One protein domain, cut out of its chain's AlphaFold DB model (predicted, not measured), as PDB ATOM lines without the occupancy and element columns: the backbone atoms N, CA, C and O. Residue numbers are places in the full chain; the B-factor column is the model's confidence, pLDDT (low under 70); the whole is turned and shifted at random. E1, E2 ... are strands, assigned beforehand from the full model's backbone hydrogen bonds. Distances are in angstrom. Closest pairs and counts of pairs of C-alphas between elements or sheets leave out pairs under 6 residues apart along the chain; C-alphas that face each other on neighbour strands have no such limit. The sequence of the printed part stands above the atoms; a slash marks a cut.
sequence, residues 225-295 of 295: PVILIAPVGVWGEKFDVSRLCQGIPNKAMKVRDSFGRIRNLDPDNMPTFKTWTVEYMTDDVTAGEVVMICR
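AT A GLANCE: This is residues 225 to 295 of the 295 residues of an uncharacterized protein of Candidatus Zambryskibacteria bacterium RIFCSPLOWO2_12_FULL_39_23 (UniProt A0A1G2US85). With little regular structure, this small rounded body joins a strongly twisted three-stranded sheet and a two-stranded ribbon, E1 with E5, near the ends of E1 and E4, with loops around them. The 71 printed residues hold no named helix and five strands, E1 to E5; the class is all strand, with 27 residues in named elements. The sheet's order is E3, E2, E4, and both sheets are antiparallel. It is compact, radius of gyration of the C-alphas 10.7 A, spanning 30 by 26 by 21 A.

IN THESE COORDINATES: Find C-alpha 225 at (122.495, 75.849, 69.662), where E1, residues 225 to 230, begins. Then come E2, 253 to 257, E3, 262 to 265, and E4, 277 to 281. E5, 288 to 294, runs 18.7 A to C-alpha 294 at (124.761, 74.776, 75.183).

HOW THE PARTS SIT: Between E1 and E5, N 228 and O 290 are 2.8 A apart. The closest C-alphas of E1 and E4, Ala 230 and Met 281, are 4.8 A apart. In E2 and E4, N 256 and O 279 are 2.8 A apart; in the hairpin E2 and E3, N 255 and O 263, 2.9 A.

THE WHOLE: The printed part has no cut. The links E1 to E2 and E3 to E4 are long. Look for pLDDT under 70 at residues 243 to 247, 268 and 295.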
ATOM      1  N   PRO A 225     123.770  75.202  69.447       80.62
ATOM      2  CA  PRO A 225     122.495  75.849  69.662       80.62
ATOM      3  C   PRO A 225     121.407  74.808  69.921       80.62
ATOM      4  O   PRO A 225     121.334  73.769  69.265       80.62
ATOM      5  N   VAL A 226     120.528  75.130  70.855       82.31
ATOM      6  CA  VAL A 226     119.242  74.488  71.068       82.31
ATOM      7  C   VAL A 226     118.171  75.512  70.746       82.31
ATOM      8  O   VAL A 226     118.168  76.613  71.288       82.31
ATOM      9  N   ILE A 227     117.266  75.148  69.849       83.69
ATOM     10  CA  ILE A 227     116.196  76.032  69.407       83.69
ATOM     11  C   ILE A 227     114.955  75.763  70.256       83.69
ATOM     12  O   ILE A 227     114.454  74.640  70.301       83.69
ATOM     13  N   LEU A 228     114.464  76.803  70.922       85.00
ATOM     14  CA  LEU A 228     113.233  76.804  71.702       85.00
ATOM     15  C   LEU A 228     112.188  77.671  71.002       85.00
ATOM     16  O   LEU A 228     112.497  78.754  70.510       85.00
ATOM     17  N   ILE A 229     110.931  77.233  70.999       88.38
ATOM     18  CA  ILE A 229     109.810  78.059  70.537       88.38
ATOM     19  C   ILE A 229     109.116  78.613  71.770       88.38
ATOM     20  O   ILE A 229     108.284  77.936  72.369       88.38
ATOM     21  N   ALA A 230     109.498  79.820  72.186       88.38
ATOM     22  CA  ALA A 230     108.958  80.448  73.385       88.38
ATOM     23  C   ALA A 230     107.506  80.892  73.139       88.38
ATOM     24  O   ALA A 230     107.276  81.771  72.300       88.38
ATOM     25  N   PRO A 231     106.516  80.307  73.837       91.19
ATOM     26  CA  PRO A 231     105.125  80.713  73.690       91.19
ATOM     27  C   PRO A 231     104.848  82.048  74.397       91.19
ATOM     28  O   PRO A 231     105.547  82.426  75.338       91.19
ATOM     29  N   VAL A 232     103.807  82.757  73.950       91.38
ATOM     30  CA  VAL A 232     103.391  84.054  74.514       91.38
ATOM     31  C   VAL A 232     102.385  83.838  75.632       91.38
ATOM     32  O   VAL A 232     101.341  83.222  75.418       91.38
ATOM     33  N   GLY A 233     102.679  84.370  76.818       86.56
ATOM     34  CA  GLY A 233     101.732  84.428  77.941       86.56
ATOM     35  C   GLY A 233     101.349  83.083  78.577       86.56
ATOM     36  O   GLY A 233     100.564  83.064  79.523       86.56
ATOM     37  N   VAL A 234     101.901  81.967  78.100       92.19
ATOM     38  CA  VAL A 234     101.742  80.628  78.685       92.19
ATOM     39  C   VAL A 234     103.109  79.987  78.871       92.19
ATOM     40  O   VAL A 234     104.047  80.333  78.166       92.19
ATOM     41  N   TRP A 235     103.232  79.053  79.810       93.56
ATOM     42  CA  TRP A 235     104.483  78.327  80.034       93.56
ATOM     43  C   TRP A 235     104.636  77.201  79.011       93.56
ATOM     44  O   TRP A 235     103.718  76.402  78.829       93.56
ATOM     45  N   GLY A 236     105.786  77.167  78.340       90.50
ATOM     46  CA  GLY A 236     106.166  76.112  77.408       90.50
ATOM     47  C   GLY A 236     106.623  74.829  78.099       90.50
ATOM     48  O   GLY A 236     106.515  74.668  79.317       90.50
ATOM     49  N   GLU A 237     107.158  73.906  77.302       89.62
ATOM     50  CA  GLU A 237     107.706  72.648  77.807       89.62
ATOM     51  C   GLU A 237     108.924  72.871  78.714       89.62
ATOM     52  O   GLU A 237     109.596  73.904  78.676       89.62
ATOM     53  N   LYS A 238     109.229  71.872  79.547       89.25
ATOM     54  CA  LYS A 238     110.431  71.903  80.378       89.25
ATOM     55  C   LYS A 238     111.669  71.732  79.505       89.25
ATOM     56  O   LYS A 238     111.774  70.764  78.761       89.25
ATOM     57  N   PHE A 239     112.622  72.633  79.672       84.88
ATOM     58  CA  PHE A 239     113.933  72.596  79.046       84.88
ATOM     59  C   PHE A 239     115.025  72.404  80.104       84.88
ATOM     60  O   PHE A 239     114.908  72.897  81.229       84.88
ATOM     61  N   ASP A 240     116.070  71.664  79.746       83.12
ATOM     62  CA  ASP A 240     117.215  71.371  80.603       83.12
ATOM     63  C   ASP A 240     118.186  72.567  80.632       83.12
ATOM     64  O   ASP A 240     118.758  72.943  79.616       83.12
ATOM     65  N   VAL A 241     118.375  73.157  81.811       78.44
ATOM     66  CA  VAL A 241     119.333  74.249  82.086       78.44
ATOM     67  C   VAL A 241     120.493  73.768  82.960       78.44
ATOM     68  O   VAL A 241     121.071  74.524  83.746       78.44
ATOM     69  N   SER A 242     120.802  72.471  82.891       71.12
ATOM     70  CA  SER A 242     121.949  71.865  83.559       71.12
ATOM     71  C   SER A 242     123.263  72.498  83.110       71.12
ATOM     72  O   SER A 242     123.331  73.304  82.190       71.12
ATOM     73  N   ARG A 243     124.364  72.084  83.748       59.59
ATOM     74  CA  ARG A 243     125.726  72.564  83.455       59.59
ATOM     75  C   ARG A 243     126.123  72.525  81.973       59.59
ATOM     76  O   ARG A 243     127.054  73.240  81.612       59.59
ATOM     77  N   LEU A 244     125.474  71.680  81.173       59.75
ATOM     78  CA  LEU A 244     125.680  71.584  79.732       59.75
ATOM     79  C   LEU A 244     124.987  72.750  79.019       59.75
ATOM     80  O   LEU A 244     125.617  73.489  78.278       59.75
ATOM     81  N   CYS A 245     123.740  73.047  79.350       65.69
ATOM     82  CA  CYS A 245     123.033  74.206  78.826       65.69
ATOM     83  C   CYS A 245     123.136  75.394  79.779       65.69
ATOM     84  O   CYS A 245     122.214  75.707  80.530       65.69
ATOM     85  N   GLN A 246     124.247  76.128  79.674       62.25
ATOM     86  CA  GLN A 246     124.348  77.455  80.284       62.25
ATOM     87  C   GLN A 246     123.433  78.490  79.601       62.25
ATOM     88  O   GLN A 246     123.480  79.658  79.945       62.25
ATOM     89  N   GLY A 247     122.580  78.066  78.663       61.75
ATOM     90  CA  GLY A 247     121.258  78.638  78.458       61.75
ATOM     91  C   GLY A 247     121.236  80.136  78.214       61.75
ATOM     92  O   GLY A 247     120.388  80.817  78.777       61.75
ATOM     93  N   ILE A 248     122.169  80.643  77.412       70.50
ATOM     94  CA  ILE A 248     122.130  82.037  76.982       70.50
ATOM     95  C   ILE A 248     121.212  82.125  75.783       70.50
ATOM     96  O   ILE A 248     121.546  81.557  74.735       70.50
ATOM     97  N   PRO A 249     120.069  82.808  75.917       80.50
ATOM     98  CA  PRO A 249     119.178  82.969  74.804       80.50
ATOM     99  C   PRO A 249     119.693  84.091  73.897       80.50
ATOM    100  O   PRO A 249     120.277  85.068  74.356       80.50
ATOM    101  N   ASN A 250     119.409  84.013  72.603       76.44
ATOM    102  CA  ASN A 250     119.635  85.126  71.677       76.44
ATOM    103  C   ASN A 250     118.672  86.312  71.899       76.44
ATOM    104  O   ASN A 250     118.876  87.381  71.324       76.44
ATOM    105  N   LYS A 251     117.605  86.115  72.681       82.81
ATOM    106  CA  LYS A 251     116.555  87.094  72.988       82.81
ATOM    107  C   LYS A 251     116.063  86.905  74.416       82.81
ATOM    108  O   LYS A 251     116.050  85.789  74.922       82.81
ATOM    109  N   ALA A 252     115.620  87.981  75.056       86.25
ATOM    110  CA  ALA A 252     115.075  87.891  76.403       86.25
ATOM    111  C   ALA A 252     113.846  86.967  76.458       86.25
ATOM    112  O   ALA A 252     112.978  87.001  75.589       86.25
ATOM    113  N   MET A 253     113.771  86.158  77.508       89.25
ATOM    114  CA  MET A 253     112.635  85.303  77.821       89.25
ATOM    115  C   MET A 253     112.427  85.229  79.334       89.25
ATOM    116  O   MET A 253     113.294  85.583  80.134       89.25
ATOM    117  N   LYS A 254     111.263  84.740  79.750       91.31
ATOM    118  CA  LYS A 254     110.979  84.403  81.142       91.31
ATOM    119  C   LYS A 254     111.114  82.915  81.344       91.31
ATOM    120  O   LYS A 254     110.661  82.125  80.523       91.31
ATOM    121  N   VAL A 255     111.668  82.546  82.487       90.75
ATOM    122  CA  VAL A 255     111.826  81.157  82.900       90.75
ATOM    123  C   VAL A 255     111.221  80.935  84.276       90.75
ATOM    124  O   VAL A 255     111.309  81.798  85.155       90.75
ATOM    125  N   ARG A 256     110.608  79.769  84.470       92.00
ATOM    126  CA  ARG A 256     110.048  79.317  85.744       92.00
ATOM    127  C   ARG A 256     110.733  78.035  86.175       92.00
ATOM    128  O   ARG A 256     110.737  77.043  85.448       92.00
ATOM    129  N   ASP A 257     111.315  78.058  87.365       89.62
ATOM    130  CA  ASP A 257     111.970  76.880  87.925       89.62
ATOM    131  C   ASP A 257     110.985  75.912  88.598       89.62
ATOM    132  O   ASP A 257     109.806  76.214  88.791       89.62
ATOM    133  N   SER A 258     111.469  74.731  88.992       89.06
ATOM    134  CA  SER A 258     110.637  73.707  89.642       89.06
ATOM    135  C   SER A 258     110.092  74.112  91.017       89.06
ATOM    136  O   SER A 258     109.243  73.408  91.554       89.06
ATOM    137  N   PHE A 259     110.578  75.212  91.599       89.38
ATOM    138  CA  PHE A 259     110.059  75.791  92.840       89.38
ATOM    139  C   PHE A 259     109.026  76.899  92.571       89.38
ATOM    140  O   PHE A 259     108.572  77.551  93.510       89.38
ATOM    141  N   GLY A 260     108.669  77.139  91.305       89.31
ATOM    142  CA  GLY A 260     107.716  78.166  90.889       89.31
ATOM    143  C   GLY A 260     108.295  79.580  90.845       89.31
ATOM    144  O   GLY A 260     107.543  80.537  90.668       89.31
ATOM    145  N   ARG A 261     109.615  79.753  90.996       90.50
ATOM    146  CA  ARG A 261     110.243  81.080  90.949       90.50
ATOM    147  C   ARG A 261     110.416  81.505  89.498       90.50
ATOM    148  O   ARG A 261     110.994  80.768  88.702       90.50
ATOM    149  N   ILE A 262     109.948  82.710  89.189       91.38
ATOM    150  CA  ILE A 262     110.037  83.306  87.856       91.38
ATOM    151  C   ILE A 262     111.257  84.220  87.798       91.38
ATOM    152  O   ILE A 262     111.497  85.006  88.718       91.38
ATOM    153  N   ARG A 263     112.033  84.112  86.722       88.12
ATOM    154  CA  ARG A 263     113.195  84.963  86.451       88.12
ATOM    155  C   ARG A 263     113.201  85.377  84.989       88.12
ATOM    156  O   ARG A 263     112.701  84.643  84.140       88.12
ATOM    157  N   ASN A 264     113.799  86.527  84.717       88.06
ATOM    158  CA  ASN A 264     114.163  86.887  83.358       88.06
ATOM    159  C   ASN A 264     115.482  86.196  83.024       88.06
ATOM    160  O   ASN A 264     116.380  86.119  83.865       88.06
ATOM    161  N   LEU A 265     115.540  85.660  81.817       84.62
ATOM    162  CA  LEU A 265     116.722  85.101  81.205       84.62
ATOM    163  C   LEU A 265     116.945  85.899  79.926       84.62
ATOM    164  O   LEU A 265     116.128  85.855  79.008       84.62
ATOM    165  N   ASP A 266     118.019  86.665  79.891       81.88
ATOM    166  CA  ASP A 266     118.374  87.504  78.755       81.88
ATOM    167  C   ASP A 266     119.866  87.322  78.422       81.88
ATOM    168  O   ASP A 266     120.579  86.671  79.196       81.88
ATOM    169  N   PRO A 267     120.339  87.815  77.259       72.25
ATOM    170  CA  PRO A 267     121.726  87.622  76.838       72.25
ATOM    171  C   PRO A 267     122.769  88.145  77.840       72.25
ATOM    172  O   PRO A 267     123.881  87.623  77.886       72.25
ATOM    173  N   ASP A 268     122.411  89.147  78.647       69.19
ATOM    174  CA  ASP A 268     123.331  89.883  79.518       69.19
ATOM    175  C   ASP A 268     123.205  89.473  80.998       69.19
ATOM    176  O   ASP A 268     124.104  89.725  81.806       69.19
ATOM    177  N   ASN A 269     122.104  88.823  81.377       70.44
ATOM    178  CA  ASN A 269     121.776  88.475  82.751       70.44
ATOM    179  C   ASN A 269     121.290  87.026  82.854       70.44
ATOM    180  O   ASN A 269     120.108  86.705  82.686       70.44
ATOM    181  N   MET A 270     122.228  86.144  83.205       71.12
ATOM    182  CA  MET A 270     121.949  84.732  83.423       71.12
ATOM    183  C   MET A 270     121.747  84.428  84.920       71.12
ATOM    184  O   MET A 270     122.706  84.451  85.700       71.12
ATOM    185  N   PRO A 271     120.525  84.086  85.362       71.06
ATOM    186  CA  PRO A 271     120.298  83.693  86.740       71.06
ATOM    187  C   PRO A 271     120.900  82.316  87.042       71.06
ATOM    188  O   PRO A 271     120.874  81.395  86.228       71.06
ATOM    189  N   THR A 272     121.371  82.131  88.275       74.12
ATOM    190  CA  THR A 272     121.752  80.803  88.764       74.12
ATOM    191  C   THR A 272     120.506  79.967  89.057       74.12
ATOM    192  O   THR A 272     119.669  80.317  89.898       74.12
ATOM    193  N   PHE A 273     120.386  78.827  88.378       73.06
ATOM    194  CA  PHE A 273     119.316  77.868  88.624       73.06
ATOM    195  C   PHE A 273     119.722  76.893  89.733       73.06
ATOM    196  O   PHE A 273     120.815  76.336  89.733       73.06
ATOM    197  N   LYS A 274     118.820  76.668  90.698       80.06
ATOM    198  CA  LYS A 274     118.948  75.574  91.685       80.06
ATOM    199  C   LYS A 274     118.257  74.289  91.203       80.06
ATOM    200  O   LYS A 274     117.983  73.403  92.006       80.06
ATOM    201  N   THR A 275     117.899  74.238  89.925       80.75
ATOM    202  CA  THR A 275     117.106  73.185  89.288       80.75
ATOM    203  C   THR A 275     117.788  72.778  87.993       80.75
ATOM    204  O   THR A 275     118.537  73.560  87.412       80.75
ATOM    205  N   TRP A 276     117.525  71.553  87.546       83.88
ATOM    206  CA  TRP A 276     118.058  71.044  86.282       83.88
ATOM    207  C   TRP A 276     117.185  71.415  85.086       83.88
ATOM    208  O   TRP A 276     117.665  71.444  83.965       83.88
ATOM    209  N   THR A 277     115.913  71.736  85.325       87.81
ATOM    210  CA  THR A 277     114.960  72.102  84.276       87.81
ATOM    211  C   THR A 277     114.189  73.363  84.634       87.81
ATOM    212  O   THR A 277     113.916  73.605  85.820       87.81
ATOM    213  N   VAL A 278     113.774  74.104  83.612       89.31
ATOM    214  CA  VAL A 278     112.869  75.258  83.708       89.31
ATOM    215  C   VAL A 278     111.819  75.200  82.605       89.31
ATOM    216  O   VAL A 278     112.061  74.648  81.539       89.31
ATOM    217  N   GLU A 279     110.652  75.774  82.856       92.44
ATOM    218  CA  GLU A 279     109.698  76.130  81.800       92.44
ATOM    219  C   GLU A 279     110.018  77.539  81.304       92.44
ATOM    220  O   GLU A 279     110.602  78.332  82.046       92.44
ATOM    221  N   TYR A 280     109.627  77.870  80.078       91.69
ATOM    222  CA  TYR A 280     109.965  79.151  79.459       91.69
ATOM    223  C   TYR A 280     108.778  79.778  78.725       91.69
ATOM    224  O   TYR A 280     107.853  79.084  78.308       91.69
ATOM    225  N   MET A 281     108.802  81.100  78.582       92.19
ATOM    226  CA  MET A 281     107.832  81.880  77.812       92.19
ATOM    227  C   MET A 281     108.451  83.202  77.355       92.19
ATOM    228  O   MET A 281     109.473  83.626  77.894       92.19
ATOM    229  N   THR A 282     107.828  83.878  76.396       89.50
ATOM    230  CA  THR A 282     108.203  85.241  75.999       89.50
ATOM    231  C   THR A 282     107.086  86.232  76.327       89.50
ATOM    232  O   THR A 282     105.905  85.876  76.338       89.50
ATOM    233  N   ASP A 283     107.479  87.476  76.603       86.69
ATOM    234  CA  ASP A 283     106.565  88.621  76.685       86.69
ATOM    235  C   ASP A 283     106.368  89.303  75.318       86.69
ATOM    236  O   ASP A 283     105.637  90.290  75.221       86.69
ATOM    237  N   ASP A 284     107.024  88.808  74.265       84.88
ATOM    238  CA  ASP A 284     106.863  89.324  72.910       84.88
ATOM    239  C   ASP A 284     105.417  89.181  72.411       84.88
ATOM    240  O   ASP A 284     104.644  88.333  72.853       84.88
ATOM    241  N   VAL A 285     105.061  89.991  71.412       80.56
ATOM    242  CA  VAL A 285     103.716  89.997  70.805       80.56
ATOM    243  C   VAL A 285     103.389  88.665  70.113       80.56
ATOM    244  O   VAL A 285     102.224  88.294  69.977       80.56
ATOM    245  N   THR A 286     104.412  87.936  69.668       82.94
ATOM    246  CA  THR A 286     104.278  86.673  68.939       82.94
ATOM    247  C   THR A 286     105.224  85.628  69.497       82.94
ATOM    248  O   THR A 286     106.339  85.963  69.894       82.94
ATOM    249  N   ALA A 287     104.805  84.359  69.457       83.44
ATOM    250  CA  ALA A 287     105.683  83.257  69.822       83.44
ATOM    251  C   ALA A 287     106.932  83.312  68.938       83.44
ATOM    252  O   ALA A 287     106.837  83.557  67.732       83.44
ATOM    253  N   GLY A 288     108.091  83.146  69.561       78.56
ATOM    254  CA  GLY A 288     109.368  83.442  68.934       78.56
ATOM    255  C   GLY A 288     110.321  82.271  69.029       78.56
ATOM    256  O   GLY A 288     110.384  81.582  70.046       78.56
ATOM    257  N   GLU A 289     111.095  82.081  67.965       84.38
ATOM    258  CA  GLU A 289     112.288  81.255  68.035       84.38
ATOM    259  C   GLU A 289     113.315  81.936  68.944       84.38
ATOM    260  O   GLU A 289     113.727  83.081  68.700       84.38
ATOM    261  N   VAL A 290     113.707  81.220  69.995       82.88
ATOM    262  CA  VAL A 290     114.781  81.592  70.901       82.88
ATOM    263  C   VAL A 290     115.851  80.518  70.840       82.88
ATOM    264  O   VAL A 290     115.611  79.344  71.105       82.88
ATOM    265  N   VAL A 291     117.052  80.939  70.478       80.75
ATOM    266  CA  VAL A 291     118.219  80.072  70.380       80.75
ATOM    267  C   VAL A 291     118.966  80.128  71.699       80.75
ATOM    268  O   VAL A 291     119.338  81.214  72.128       80.75
ATOM    269  N   MET A 292     119.245  78.970  72.283       81.00
ATOM    270  CA  MET A 292     120.029  78.793  73.501       81.00
ATOM    271  C   MET A 292     121.358  78.126  73.172       81.00
ATOM    272  O   MET A 292     121.360  77.059  72.572       81.00
ATOM    273  N   ILE A 293     122.493  78.693  73.578       77.31
ATOM    274  CA  ILE A 293     123.787  78.022  73.373       77.31
ATOM    275  C   ILE A 293     124.117  77.102  74.558       77.31
ATOM    276  O   ILE A 293     124.131  77.521  75.717       77.31
ATOM    277  N   CYS A 294     124.396  75.835  74.247       75.62
ATOM    278  CA  CYS A 294     124.761  74.776  75.183       75.62
ATOM    279  C   CYS A 294     126.148  74.201  74.865       75.62
ATOM    280  O   CYS A 294     126.644  74.337  73.752       75.62
ATOM    281  N   ARG A 295     126.764  73.549  75.843       66.19
ATOM    282  CA  ARG A 295     128.050  72.851  75.809       66.19
ATOM    283  C   ARG A 295     127.865  71.341  75.866       66.19
ATOM    284  O   ARG A 295     126.888  70.899  76.505       66.19
TER     285      ARG A 295